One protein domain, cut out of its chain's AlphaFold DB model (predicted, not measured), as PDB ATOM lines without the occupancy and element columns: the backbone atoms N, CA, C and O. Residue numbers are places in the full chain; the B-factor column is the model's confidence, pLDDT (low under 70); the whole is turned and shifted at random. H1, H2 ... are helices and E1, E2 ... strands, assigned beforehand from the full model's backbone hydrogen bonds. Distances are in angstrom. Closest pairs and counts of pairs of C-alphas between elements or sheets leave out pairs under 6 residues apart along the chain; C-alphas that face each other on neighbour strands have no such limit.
ATOM      1  N   LEU A   3       6.708  36.164  20.468       95.25
ATOM      2  CA  LEU A   3       6.244  34.875  20.965       95.25
ATOM      3  C   LEU A   3       4.720  34.831  20.841       95.25
ATOM      4  O   LEU A   3       4.013  35.639  21.444       95.25
ATOM      5  N   LEU A   4       4.222  33.906  20.034       97.19
ATOM      6  CA  LEU A   4       2.812  33.666  19.790       97.19
ATOM      7  C   LEU A   4       2.417  32.418  20.566       97.19
ATOM      8  O   LEU A   4       2.972  31.346  20.344       97.19
ATOM      9  N   THR A   5       1.424  32.544  21.437       97.12
ATOM     10  CA  THR A   5       0.780  31.375  22.031       97.12
ATOM     11  C   THR A   5      -0.520  31.133  21.282       97.12
ATOM     12  O   THR A   5      -1.357  32.036  21.182       97.12
ATOM     13  N   VAL A   6      -0.691  29.929  20.744       97.31
ATOM     14  CA  VAL A   6      -1.888  29.540  20.002       97.31
ATOM     15  C   VAL A   6      -2.502  28.279  20.587       97.31
ATOM     16  O   VAL A   6      -1.812  27.418  21.129       97.31
ATOM     17  N   GLU A   7      -3.810  28.171  20.449       97.81
ATOM     18  CA  GLU A   7      -4.546  26.931  20.628       97.81
ATOM     19  C   GLU A   7      -4.625  26.240  19.263       97.81
ATOM     20  O   GLU A   7      -5.072  26.833  18.278       97.81
ATOM     21  N   GLU A   8      -4.131  25.009  19.198       96.00
ATOM     22  CA  GLU A   8      -4.193  24.135  18.033       96.00
ATOM     23  C   GLU A   8      -5.290  23.093  18.247       96.00
ATOM     24  O   GLU A   8      -5.277  22.359  19.240       96.00
ATOM     25  N   VAL A   9      -6.203  23.002  17.283       95.81
ATOM     26  CA  VAL A   9      -7.271  22.003  17.241       95.81
ATOM     27  C   VAL A   9      -7.012  21.065  16.070       95.81
ATOM     28  O   VAL A   9      -7.007  21.487  14.912       95.81
ATOM     29  N   LEU A  10      -6.833  19.781  16.371       94.25
ATOM     30  CA  LEU A  10      -6.679  18.715  15.389       94.25
ATOM     31  C   LEU A  10      -7.858  17.747  15.497       94.25
ATOM     32  O   LEU A  10      -7.976  17.005  16.473       94.25
ATOM     33  N   ALA A  11      -8.711  17.725  14.480       93.12
ATOM     34  CA  ALA A  11      -9.893  16.875  14.446       93.12
ATOM     35  C   ALA A  11      -9.883  15.923  13.246       93.12
ATOM     36  O   ALA A  11      -9.532  16.301  12.130       93.12
ATOM     37  N   THR A  12     -10.308  14.680  13.460       93.06
ATOM     38  CA  THR A  12     -10.421  13.662  12.409       93.06
ATOM     39  C   THR A  12     -11.869  13.564  11.959       93.06
ATOM     40  O   THR A  12     -12.766  13.310  12.762       93.06
ATOM     41  N   ARG A  13     -12.104  13.780  10.668       91.12
ATOM     42  CA  ARG A  13     -13.415  13.690  10.024       91.12
ATOM     43  C   ARG A  13     -13.856  12.232   9.908       91.12
ATOM     44  O   ARG A  13     -13.029  11.333   9.789       91.12
ATOM     45  N   SER A  14     -15.163  11.999   9.896       91.56
ATOM     46  CA  SER A  14     -15.743  10.667   9.657       91.56
ATOM     47  C   SER A  14     -15.581  10.181   8.208       91.56
ATOM     48  O   SER A  14     -15.494   8.982   7.964       91.56
ATOM     49  N   ALA A  15     -15.510  11.109   7.252       87.75
ATOM     50  CA  ALA A  15     -15.252  10.872   5.834       87.75
ATOM     51  C   ALA A  15     -14.587  12.117   5.208       87.75
ATOM     52  O   ALA A  15     -14.639  13.202   5.807       87.75
ATOM     53  N   PRO A  16     -13.993  12.015   4.003       83.62
ATOM     54  CA  PRO A  16     -13.447  13.177   3.311       83.62
ATOM     55  C   PRO A  16     -14.530  14.251   3.145       83.62
ATOM     56  O   PRO A  16     -15.644  13.953   2.721       83.62
ATOM     57  N   ASN A  17     -14.213  15.499   3.498       80.62
ATOM     58  CA  ASN A  17     -15.132  16.650   3.463       80.62
ATOM     59  C   ASN A  17     -16.348  16.586   4.414       80.62
ATOM     60  O   ASN A  17     -17.190  17.483   4.373       80.62
ATOM     61  N   ALA A  18     -16.447  15.588   5.300       85.81
ATOM     62  CA  ALA A  18     -17.530  15.526   6.282       85.81
ATOM     63  C   ALA A  18     -17.404  16.635   7.338       85.81
ATOM     64  O   ALA A  18     -16.298  17.004   7.737       85.81
ATOM     65  N   THR A  19     -18.538  17.138   7.826       83.56
ATOM     66  CA  THR A  19     -18.612  18.107   8.935       83.56
ATOM     67  C   THR A  19     -18.708  17.441  10.310       83.56
ATOM     68  O   THR A  19     -18.743  18.132  11.324       83.56
ATOM     69  N   THR A  20     -18.748  16.106  10.358       87.19
ATOM     70  CA  THR A  20     -18.754  15.316  11.592       87.19
ATOM     71  C   THR A  20     -17.367  14.748  11.881       87.19
ATOM     72  O   THR A  20     -16.648  14.333  10.966       87.19
ATOM     73  N   PHE A  21     -17.003  14.712  13.164       89.50
ATOM     74  CA  PHE A  21     -15.679  14.310  13.634       89.50
ATOM     75  C   PHE A  21     -15.766  13.065  14.518       89.50
ATOM     76  O   PHE A  21     -16.660  12.959  15.354       89.50
ATOM     77  N   VAL A  22     -14.835  12.131  14.328       91.81
ATOM     78  CA  VAL A  22     -14.708  10.909  15.144       91.81
ATOM     79  C   VAL A  22     -13.776  11.108  16.339       91.81
ATOM     80  O   VAL A  22     -13.878  10.393  17.331       91.81
ATOM     81  N   SER A  23     -12.890  12.099  16.264       91.81
ATOM     82  CA  SER A  23     -12.009  12.504  17.355       91.81
ATOM     83  C   SER A  23     -11.592  13.958  17.185       91.81
ATOM     84  O   SER A  23     -11.455  14.438  16.060       91.81
ATOM     85  N   SER A  24     -11.348  14.638  18.302       92.56
ATOM     86  CA  SER A  24     -10.735  15.964  18.343       92.56
ATOM     87  C   SER A  24      -9.716  16.008  19.474       92.56
ATOM     88  O   SER A  24      -9.944  15.428  20.538       92.56
ATOM     89  N   ARG A  25      -8.587  16.672  19.233       94.25
ATOM     90  CA  ARG A  25      -7.557  16.949  20.228       94.25
ATOM     91  C   ARG A  25      -7.217  18.429  20.180       94.25
ATOM     92  O   ARG A  25      -6.945  18.965  19.112       94.25
ATOM     93  N   GLU A  26      -7.154  19.034  21.354       95.81
ATOM     94  CA  GLU A  26      -6.770  20.430  21.530       95.81
ATOM     95  C   GLU A  26      -5.457  20.493  22.312       95.81
ATOM     96  O   GLU A  26      -5.231  19.703  23.238       95.81
ATOM     97  N   ARG A  27      -4.556  21.395  21.920       95.44
ATOM     98  CA  ARG A  27      -3.318  21.662  22.658       95.44
ATOM     99  C   ARG A  27      -2.877  23.111  22.510       95.44
ATOM    100  O   ARG A  27      -3.083  23.733  21.476       95.44
ATOM    101  N   MET A  28      -2.202  23.615  23.534       96.50
ATOM    102  CA  MET A  28      -1.503  24.897  23.470       96.50
ATOM    103  C   MET A  28      -0.134  24.700  22.812       96.50
ATOM    104  O   MET A  28       0.598  23.779  23.178       96.50
ATOM    105  N   VAL A  29       0.211  25.565  21.860       95.81
ATOM    106  CA  VAL A  29       1.494  25.568  21.148       95.81
ATOM    107  C   VAL A  29       2.091  26.970  21.206       95.81
ATOM    108  O   VAL A  29       1.377  27.969  21.097       95.81
ATOM    109  N   ALA A  30       3.405  27.045  21.389       95.88
ATOM    110  CA  ALA A  30       4.150  28.292  21.375       95.88
ATOM    111  C   ALA A  30       4.984  28.389  20.095       95.88
ATOM    112  O   ALA A  30       5.699  27.454  19.734       95.88
ATOM    113  N   PHE A  31       4.918  29.545  19.442       95.69
ATOM    114  CA  PHE A  31       5.707  29.866  18.265       95.69
ATOM    115  C   PHE A  31       6.532  31.128  18.483       95.69
ATOM    116  O   PHE A  31       6.018  32.120  18.992       95.69
ATOM    117  N   ALA A  32       7.780  31.134  18.037       95.06
ATOM    118  CA  ALA A  32       8.642  32.309  18.037       95.06
ATOM    119  C   ALA A  32       8.889  32.803  16.608       95.06
ATOM    120  O   ALA A  32       8.965  32.011  15.669       95.06
ATOM    121  N   THR A  33       8.999  34.116  16.405       94.38
ATOM    122  CA  THR A  33       9.240  34.665  15.067       94.38
ATOM    123  C   THR A  33       9.895  36.042  15.063       94.38
ATOM    124  O   THR A  33       9.592  36.916  15.880       94.38
ATOM    125  N   LEU A  34      10.780  36.250  14.089       93.69
ATOM    126  CA  LEU A  34      11.324  37.563  13.728       93.69
ATOM    127  C   LEU A  34      10.475  38.277  12.669       93.69
ATOM    128  O   LEU A  34      10.752  39.423  12.323       93.69
ATOM    129  N   LEU A  35       9.449  37.612  12.135       94.81
ATOM    130  CA  LEU A  35       8.551  38.208  11.158       94.81
ATOM    131  C   LEU A  35       7.604  39.221  11.820       94.81
ATOM    132  O   LEU A  35       7.260  39.081  12.998       94.81
ATOM    133  N   PRO A  36       7.103  40.207  11.053       95.31
ATOM    134  CA  PRO A  36       5.928  40.969  11.450       95.31
ATOM    135  C   PRO A  36       4.757  40.037  11.794       95.31
ATOM    136  O   PRO A  36       4.574  39.001  11.155       95.31
ATOM    137  N   LEU A  37       3.925  40.426  12.768       95.31
ATOM    138  CA  LEU A  37       2.808  39.598  13.245       95.31
ATOM    139  C   LEU A  37       1.900  39.117  12.102       95.31
ATOM    140  O   LEU A  37       1.559  37.941  12.049       95.31
ATOM    141  N   ASN A  38       1.541  40.001  11.166       96.38
ATOM    142  CA  ASN A  38       0.683  39.638  10.034       96.38
ATOM    143  C   ASN A  38       1.303  38.537   9.167       96.38
ATOM    144  O   ASN A  38       0.612  37.589   8.802       96.38
ATOM    145  N   ASP A  39       2.604  38.625   8.891       96.56
ATOM    146  CA  ASP A  39       3.324  37.641   8.084       96.56
ATOM    147  C   ASP A  39       3.416  36.299   8.824       96.56
ATOM    148  O   ASP A  39       3.208  35.241   8.233       96.56
ATOM    149  N   ALA A  40       3.660  36.325  10.137       95.50
ATOM    150  CA  ALA A  40       3.658  35.124  10.970       95.50
ATOM    151  C   ALA A  40       2.283  34.432  10.997       95.50
ATOM    152  O   ALA A  40       2.196  33.215  10.826       95.50
ATOM    153  N   LEU A  41       1.195  35.195  11.140       95.62
ATOM    154  CA  LEU A  41      -0.167  34.656  11.092       95.62
ATOM    155  C   LEU A  41      -0.513  34.093   9.708       95.62
ATOM    156  O   LEU A  41      -1.169  33.055   9.615       95.62
ATOM    157  N   GLN A  42      -0.035  34.727   8.632       96.00
ATOM    158  CA  GLN A  42      -0.169  34.186   7.278       96.00
ATOM    159  C   GLN A  42       0.552  32.844   7.128       96.00
ATOM    160  O   GLN A  42      -0.005  31.931   6.522       96.00
ATOM    161  N   GLN A  43       1.743  32.685   7.712       95.81
ATOM    162  CA  GLN A  43       2.465  31.408   7.701       95.81
ATOM    163  C   GLN A  43       1.728  30.310   8.479       95.81
ATOM    164  O   GLN A  43       1.624  29.190   7.982       95.81
ATOM    165  N   ILE A  44       1.156  30.618   9.650       94.88
ATOM    166  CA  ILE A  44       0.332  29.661  10.415       94.88
ATOM    167  C   ILE A  44      -0.903  29.248   9.607       94.88
ATOM    168  O   ILE A  44      -1.229  28.063   9.509       94.88
ATOM    169  N   LYS A  45      -1.580  30.217   8.978       94.56
ATOM    170  CA  LYS A  45      -2.721  29.930   8.106       94.56
ATOM    171  C   LYS A  45      -2.317  29.034   6.931       94.56
ATOM    172  O   LYS A  45      -2.989  28.037   6.676       94.56
ATOM    173  N   ALA A  46      -1.228  29.365   6.242       94.12
ATOM    174  CA  ALA A  46      -0.734  28.575   5.121       94.12
ATOM    175  C   ALA A  46      -0.379  27.145   5.553       94.12
ATOM    176  O   ALA A  46      -0.687  26.199   4.836       94.12
ATOM    177  N   TYR A  47       0.195  26.966   6.745       93.31
ATOM    178  CA  TYR A  47       0.461  25.643   7.307       93.31
ATOM    179  C   TYR A  47      -0.828  24.830   7.513       93.31
ATOM    180  O   TYR A  47      -0.893  23.682   7.080       93.31
ATOM    181  N   SER A  48      -1.880  25.428   8.091       92.44
ATOM    182  CA  SER A  48      -3.210  24.794   8.198       92.44
ATOM    183  C   SER A  48      -3.768  24.395   6.828       92.44
ATOM    184  O   SER A  48      -4.267  23.280   6.663       92.44
ATOM    185  N   ASP A  49      -3.652  25.278   5.833       92.00
ATOM    186  CA  ASP A  49      -4.160  25.033   4.483       92.00
ATOM    187  C   ASP A  49      -3.402  23.879   3.793       92.00
ATOM    188  O   ASP A  49      -4.035  22.971   3.249       92.00
ATOM    189  N   VAL A  50      -2.065  23.851   3.878       91.19
ATOM    190  CA  VAL A  50      -1.229  22.747   3.359       91.19
ATOM    191  C   VAL A  50      -1.558  21.436   4.075       91.19
ATOM    192  O   VAL A  50      -1.713  20.400   3.428       91.19
ATOM    193  N   TYR A  51      -1.736  21.468   5.399       90.25
ATOM    194  CA  TYR A  51      -2.102  20.286   6.177       90.25
ATOM    195  C   TYR A  51      -3.446  19.707   5.722       90.25
ATOM    196  O   TYR A  51      -3.560  18.503   5.500       90.25
ATOM    197  N   LYS A  52      -4.455  20.563   5.518       87.88
ATOM    198  CA  LYS A  52      -5.785  20.167   5.023       87.88
ATOM    199  C   LYS A  52      -5.732  19.574   3.613       87.88
ATOM    200  O   LYS A  52      -6.467  18.630   3.329       87.88
ATOM    201  N   GLN A  53      -4.869  20.099   2.740       87.62
ATOM    202  CA  GLN A  53      -4.665  19.555   1.393       87.62
ATOM    203  C   GLN A  53      -4.000  18.174   1.426       87.62
ATOM    204  O   GLN A  53      -4.420  17.273   0.703       87.62
ATOM    205  N   LYS A  54      -2.989  17.997   2.285       89.12
ATOM    206  CA  LYS A  54      -2.228  16.747   2.406       89.12
ATOM    207  C   LYS A  54      -3.003  15.643   3.130       89.12
ATOM    208  O   LYS A  54      -2.912  14.477   2.759       89.12
ATOM    209  N   TYR A  55      -3.795  16.006   4.138       89.31
ATOM    210  CA  TYR A  55      -4.535  15.078   4.992       89.31
ATOM    211  C   TYR A  55      -6.038  15.365   4.938       89.31
ATOM    212  O   TYR A  55      -6.611  15.943   5.858       89.31
ATOM    213  N   THR A  56      -6.703  14.900   3.880       87.69
ATOM    214  CA  THR A  56      -8.131  15.172   3.590       87.69
ATOM    215  C   THR A  56      -9.107  14.751   4.696       87.69
ATOM    216  O   THR A  56     -10.202  15.305   4.819       87.69
ATOM    217  N   MET A  57      -8.712  13.782   5.523       91.94
ATOM    218  CA  MET A  57      -9.478  13.298   6.674       91.94
ATOM    219  C   MET A  57      -9.287  14.143   7.936       91.94
ATOM    220  O   MET A  57      -9.940  13.880   8.940       91.94
ATOM    221  N   THR A  58      -8.407  15.143   7.924       89.69
ATOM    222  CA  THR A  58      -8.045  15.904   9.122       89.69
ATOM    223  C   THR A  58      -8.387  17.379   8.950       89.69
ATOM    224  O   THR A  58      -8.186  17.973   7.894       89.69
ATOM    225  N   ALA A  59      -8.937  17.982   9.995       89.56
ATOM    226  CA  ALA A  59      -9.093  19.418  10.125       89.56
ATOM    227  C   ALA A  59      -8.073  19.915  11.152       89.56
ATOM    228  O   ALA A  59      -8.020  19.402  12.265       89.56
ATOM    229  N   LEU A  60      -7.258  20.882  10.740       93.19
ATOM    230  CA  LEU A  60      -6.304  21.572  11.596       93.19
ATOM    231  C   LEU A  60      -6.682  23.046  11.639       93.19
ATOM    232  O   LEU A  60      -6.659  23.700  10.594       93.19
ATOM    233  N   ASP A  61      -7.002  23.564  12.813       93.88
ATOM    234  CA  ASP A  61      -7.338  24.969  13.015       93.88
ATOM    235  C   ASP A  61      -6.508  25.559  14.155       93.88
ATOM    236  O   ASP A  61      -6.098  24.862  15.083       93.88
ATOM    237  N   PHE A  62      -6.245  26.860  14.059       95.56
ATOM    238  CA  PHE A  62      -5.449  27.596  15.033       95.56
ATOM    239  C   PHE A  62      -6.223  28.808  15.529       95.56
ATOM    240  O   PHE A  62      -6.810  29.551  14.738       95.56
ATOM    241  N   ARG A  63      -6.153  29.054  16.833       96.19
ATOM    242  CA  ARG A  63      -6.662  30.267  17.465       96.19
ATOM    243  C   ARG A  63      -5.526  30.984  18.180       96.19
ATOM    244  O   ARG A  63      -4.877  30.420  19.055       96.19
ATOM    245  N   LEU A  64      -5.294  32.245  17.824       96.88
ATOM    246  CA  LEU A  64      -4.320  33.083  18.520       96.88
ATOM    247  C   LEU A  64      -4.830  33.414  19.928       96.88
ATOM    248  O   LEU A  64      -5.923  33.964  20.071       96.88
ATOM    249  N   ILE A  65      -4.033  33.093  20.948       97.88
ATOM    250  CA  ILE A  65      -4.371  33.323  22.358       97.88
ATOM    251  C   ILE A  65      -3.632  34.543  22.894       97.88
ATOM    252  O   ILE A  65      -4.242  35.416  23.510       97.88
ATOM    253  N   SER A  66      -2.326  34.633  22.647       97.12
ATOM    254  CA  SER A  66      -1.522  35.766  23.100       97.12
ATOM    255  C   SER A  66      -0.346  36.047  22.172       97.12
ATOM    256  O   SER A  66       0.130  35.171  21.447       97.12
ATOM    257  N   VAL A  67       0.120  37.294  22.216       97.12
ATOM    258  CA  VAL A  67       1.335  37.753  21.545       97.12
ATOM    259  C   VAL A  67       2.161  38.525  22.564       97.12
ATOM    260  O   VAL A  67       1.660  39.464  23.181       97.12
ATOM    261  N   ALA A  68       3.422  38.143  22.725       94.94
ATOM    262  CA  ALA A  68       4.387  38.837  23.565       94.94
ATOM    263  C   ALA A  68       5.623  39.218  22.745       94.94
ATOM    264  O   ALA A  68       6.022  38.493  21.838       94.94
ATOM    265  N   ASN A  69       6.248  40.349  23.066       93.44
ATOM    266  CA  ASN A  69       7.583  40.665  22.565       93.44
ATOM    267  C   ASN A  69       8.600  40.176  23.597       93.44
ATOM    268  O   ASN A  69       8.559  40.625  24.739       93.44
ATOM    269  N   ILE A  70       9.480  39.261  23.201       88.31
ATOM    270  CA  ILE A  70      10.428  38.621  24.122       88.31
ATOM    271  C   ILE A  70      11.825  39.250  24.106       88.31
ATOM    272  O   ILE A  70      12.683  38.800  24.850       88.31
ATOM    273  N   GLY A  71      12.022  40.345  23.357       76.56
ATOM    274  CA  GLY A  71      13.185  41.245  23.455       76.56
ATOM    275  C   GLY A  71      14.523  40.681  22.959       76.56
ATOM    276  O   GLY A  71      15.273  41.414  22.328       76.56
ATOM    277  N   ASP A  72      14.772  39.399  23.191       73.38
ATOM    278  CA  ASP A  72      15.958  38.651  22.799       73.38
ATOM    279  C   ASP A  72      15.667  37.880  21.508       73.38
ATOM    280  O   ASP A  72      14.651  37.195  21.414       73.38
ATOM    281  N   ASP A  73      16.489  38.051  20.480       70.81
ATOM    282  CA  ASP A  73      16.448  37.330  19.208       70.81
ATOM    283  C   ASP A  73      17.598  36.318  19.060       70.81
ATOM    284  O   ASP A  73      17.686  35.644  18.033       70.81
ATOM    285  N   GLY A  74      18.457  36.184  20.077       66.38
ATOM    286  CA  GLY A  74      19.687  35.399  20.020       66.38
ATOM    287  C   GLY A  74      19.561  33.931  20.430       66.38
ATOM    288  O   GLY A  74      20.434  33.142  20.070       66.38
ATOM    289  N   ASP A  75      18.504  33.540  21.151       80.81
ATOM    290  CA  ASP A  75      18.426  32.209  21.776       80.81
ATOM    291  C   ASP A  75      17.357  31.280  21.170       80.81
ATOM    292  O   ASP A  75      16.506  30.703  21.852       80.81
ATOM    293  N   GLU A  76      17.393  31.117  19.843       82.06
ATOM    294  CA  GLU A  76      16.526  30.159  19.136       82.06
ATOM    295  C   GLU A  76      16.723  28.711  19.623       82.06
ATOM    296  O   GLU A  76      15.787  27.911  19.583       82.06
ATOM    297  N   ASN A  77      17.926  28.371  20.102       85.50
ATOM    298  CA  ASN A  77      18.228  27.042  20.632       85.50
ATOM    299  C   ASN A  77      17.491  26.786  21.951       85.50
ATOM    300  O   ASN A  77      16.813  25.768  22.064       85.50
ATOM    301  N   LEU A  78      17.538  27.725  22.905       89.19
ATOM    302  CA  LEU A  78      16.787  27.608  24.156       89.19
ATOM    303  C   LEU A  78      15.279  27.523  23.912       89.19
ATOM    304  O   LEU A  78      14.591  26.710  24.526       89.19
ATOM    305  N   LEU A  79      14.755  28.342  22.998       89.69
ATOM    306  CA  LEU A  79      13.345  28.279  22.617       89.69
ATOM    307  C   LEU A  79      12.966  26.894  22.097       89.69
ATOM    308  O   LEU A  79      11.955  26.329  22.518       89.69
ATOM    309  N   ARG A  80      13.797  26.324  21.223       88.50
ATOM    310  CA  ARG A  80      13.580  24.987  20.679       88.50
ATOM    311  C   ARG A  80      13.626  23.911  21.763       88.50
ATOM    312  O   ARG A  80      12.779  23.020  21.746       88.50
ATOM    313  N   ASP A  81      14.557  24.014  22.709       91.00
ATOM    314  CA  ASP A  81      14.672  23.094  23.848       91.00
ATOM    315  C   ASP A  81      13.439  23.153  24.766       91.00
ATOM    316  O   ASP A  81      13.030  22.143  25.339       91.00
ATOM    317  N   LEU A  82      12.789  24.317  24.848       91.12
ATOM    318  CA  LEU A  82      11.523  24.514  25.558       91.12
ATOM    319  C   LEU A  82      10.283  24.142  24.723       91.12
ATOM    320  O   LEU A  82       9.154  24.344  25.173       91.12
ATOM    321  N   GLY A  83      10.468  23.591  23.521       90.94
ATOM    322  CA  GLY A  83       9.378  23.178  22.636       90.94
ATOM    323  C   GLY A  83       8.672  24.335  21.925       90.94
ATOM    324  O   GLY A  83       7.541  24.169  21.470       90.94
ATOM    325  N   VAL A  84       9.312  25.501  21.832       93.38
ATOM    326  CA  VAL A  84       8.826  26.639  21.045       93.38
ATOM    327  C   VAL A  84       9.300  26.476  19.604       93.38
ATOM    328  O   VAL A  84      10.493  26.344  19.329       93.38
ATOM    329  N   GLU A  85       8.364  26.500  18.662       91.88
ATOM    330  CA  GLU A  85       8.685  26.351  17.245       91.88
ATOM    331  C   GLU A  85       8.949  27.700  16.568       91.88
ATOM    332  O   GLU A  85       8.208  28.664  16.749       91.88
ATOM    333  N   THR A  86       9.966  27.776  15.710       92.38
ATOM    334  CA  THR A  86      10.245  29.007  14.958       92.38
ATOM    335  C   THR A  86       9.392  29.098  13.691       92.38
ATOM    336  O   THR A  86       9.423  28.202  12.837       92.38
ATOM    337  N   ILE A  87       8.682  30.217  13.531       93.56
ATOM    338  CA  ILE A  87       8.011  30.614  12.290       93.56
ATOM    339  C   ILE A  87       8.939  31.520  11.487       93.56
ATOM    340  O   ILE A  87       9.295  32.623  11.906       93.56
ATOM    341  N   ASN A  88       9.264  31.069  10.280       93.12
ATOM    342  CA  ASN A  88       9.983  31.823   9.262       93.12
ATOM    343  C   ASN A  88       9.187  31.810   7.941       93.12
ATOM    344  O   ASN A  88       8.083  31.275   7.865       93.12
ATOM    345  N   ARG A  89       9.736  32.402   6.873       92.88
ATOM    346  CA  ARG A  89       9.040  32.499   5.574       92.88
ATOM    347  C   ARG A  89       8.811  31.153   4.880       92.88
ATOM    348  O   ARG A  89       7.975  31.082   3.986       92.88
ATOM    349  N   SER A  90       9.549  30.113   5.263       90.62
ATOM    350  CA  SER A  90       9.408  28.751   4.737       90.62
ATOM    351  C   SER A  90       8.636  27.829   5.683       90.62
ATOM    352  O   SER A  90       8.558  26.629   5.428       90.62
ATOM    353  N   PHE A  91       8.029  28.364   6.750       91.00
ATOM    354  CA  PHE A  91       7.358  27.590   7.793       91.00
ATOM    355  C   PHE A  91       6.341  26.599   7.218       91.00
ATOM    356  O   PHE A  91       6.432  25.406   7.510       91.00
ATOM    357  N   ALA A  92       5.430  27.081   6.367       85.69
ATOM    358  CA  ALA A  92       4.399  26.255   5.741       85.69
ATOM    359  C   ALA A  92       4.959  25.280   4.688       85.69
ATOM    360  O   ALA A  92       4.465  24.162   4.562       85.69
ATOM    361  N   ALA A  93       6.014  25.676   3.966       85.69
ATOM    362  CA  ALA A  93       6.635  24.852   2.928       85.69
ATOM    363  C   ALA A  93       7.265  23.570   3.496       85.69
ATOM    364  O   ALA A  93       7.177  22.518   2.872       85.69
ATOM    365  N   ARG A  94       7.789  23.614   4.731       80.88
ATOM    366  CA  ARG A  94       8.347  22.427   5.407       80.88
ATOM    367  C   ARG A  94       7.369  21.253   5.485       80.88
ATOM    368  O   ARG A  94       7.804  20.110   5.487       80.88
ATOM    369  N   LEU A  95       6.063  21.519   5.565       79.69
ATOM    370  CA  LEU A  95       5.041  20.471   5.602       79.69
ATOM    371  C   LEU A  95       4.724  19.899   4.212       79.69
ATOM    372  O   LEU A  95       4.350  18.728   4.101       79.69
ATOM    373  N   ALA A  96       4.857  20.724   3.172       68.12
ATOM    374  CA  ALA A  96       4.682  20.298   1.788       68.12
ATOM    375  C   ALA A  96       5.806  19.345   1.344       68.12
ATOM    376  O   ALA A  96       5.528  18.414   0.596       68.12
ATOM    377  N   ASP A  97       7.025  19.551   1.857       67.25
ATOM    378  CA  ASP A  97       8.216  18.750   1.526       67.25
ATOM    379  C   ASP A  97       8.414  17.498   2.411       67.25
ATOM    380  O   ASP A  97       9.202  16.619   2.058       67.25
ATOM    381  N   ALA A  98       7.749  17.433   3.571       61.06
ATOM    382  CA  ALA A  98       7.782  16.286   4.496       61.06
ATOM    383  C   ALA A  98       6.938  15.098   4.007       61.06
ATOM    384  O   ALA A  98       6.986  14.024   4.640       61.06
TER     385      ALA A  98
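What this domain is: This is residues 3 to 98 of the 98 residues of an uncharacterized protein of Burkholderiaceae bacterium 16 (UniProt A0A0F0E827). A long, twisted sheet of three long strands, E3, E1 and E2, makes the length of the domain; the long helix H1 packs on one face of it, and the short strand E4 runs beside the end of E2. The short helix H2 packs on the opposite face, over E4, and the small last helix H3 packs on the later part of H1. The printed part has 96 residues, with three named helices and four named strands in the order E1 E2 H1 E3 H2 E4 H3; the sheet runs E3 E1 E2 E4 and is mixed, and the class is mixed, helices and strands. It is compact, with a radius of gyration of the C-alphas of 14.4 A, yet elongated, spanning 45 by 24 by 24 A.

How they stand to each other: In the sheet, E1, residues 3 to 13, and E2, residues 21 to 33, form an antiparallel hairpin, with N 6 and O 29 at 2.9 A. E3, residues 58 to 69, is an edge strand antiparallel to E1, with N 9 and O 61 at 2.9 A. E4, residues 85 to 87, the other edge strand, is parallel to E2, with N 87 and O 32 at 2.8 A. E2 bends by 54 degrees at residue 28 and E3 by 55 degrees at residue 66. H1, residues 37 to 54, is on the sheet at a height over the sheet of 6.9 A; its closest C-alphas to E3 are those of Ser 48 and Leu 60, 5.6 A apart. H2, residues 76 to 81, is on the opposite face, over E4 and along it at 1 degrees on the local plane; the closest C-alphas are those of Leu 79 and Glu 85, 7.4 A apart. H3, residues 93 to 97, is not on the sheet but touches H1, of which residues 47 to 54 alone take part; the C-alphas of Val 50 and Ala 96 are closest, at 6.6 A. H1 and H2 are apart. E2, H1, E3 and E3, H2, E4 are split strand-helix-strand units, two strands running the same way with others between them in the sheet, and both crossovers are right-handed. In H1, H2 and H3 every O i to N i+4 pair is within hydrogen-bond range.

Where its parts are: E1 begins at C-alpha 3, (6.244, 34.875, 20.965), and measures 30.9 A; E2 and E3 each measure 32.2 A. H1 measures 25.8 A and begins at C-alpha 37, (2.808, 39.598, 13.245). H2 measures 8.7 A, E4 6.6 A and H3 6.5 A, with C-alpha 97 at (8.216, 18.750, 1.526).

The domain as a whole: The C-alphas farthest apart are those of Ala 15 and Gly 71, 45.2 A. The printed part has no cut, and no link is long. Mean pLDDT of the printed part is 90.3; residue 74 and residues 96 to 98 are under 70.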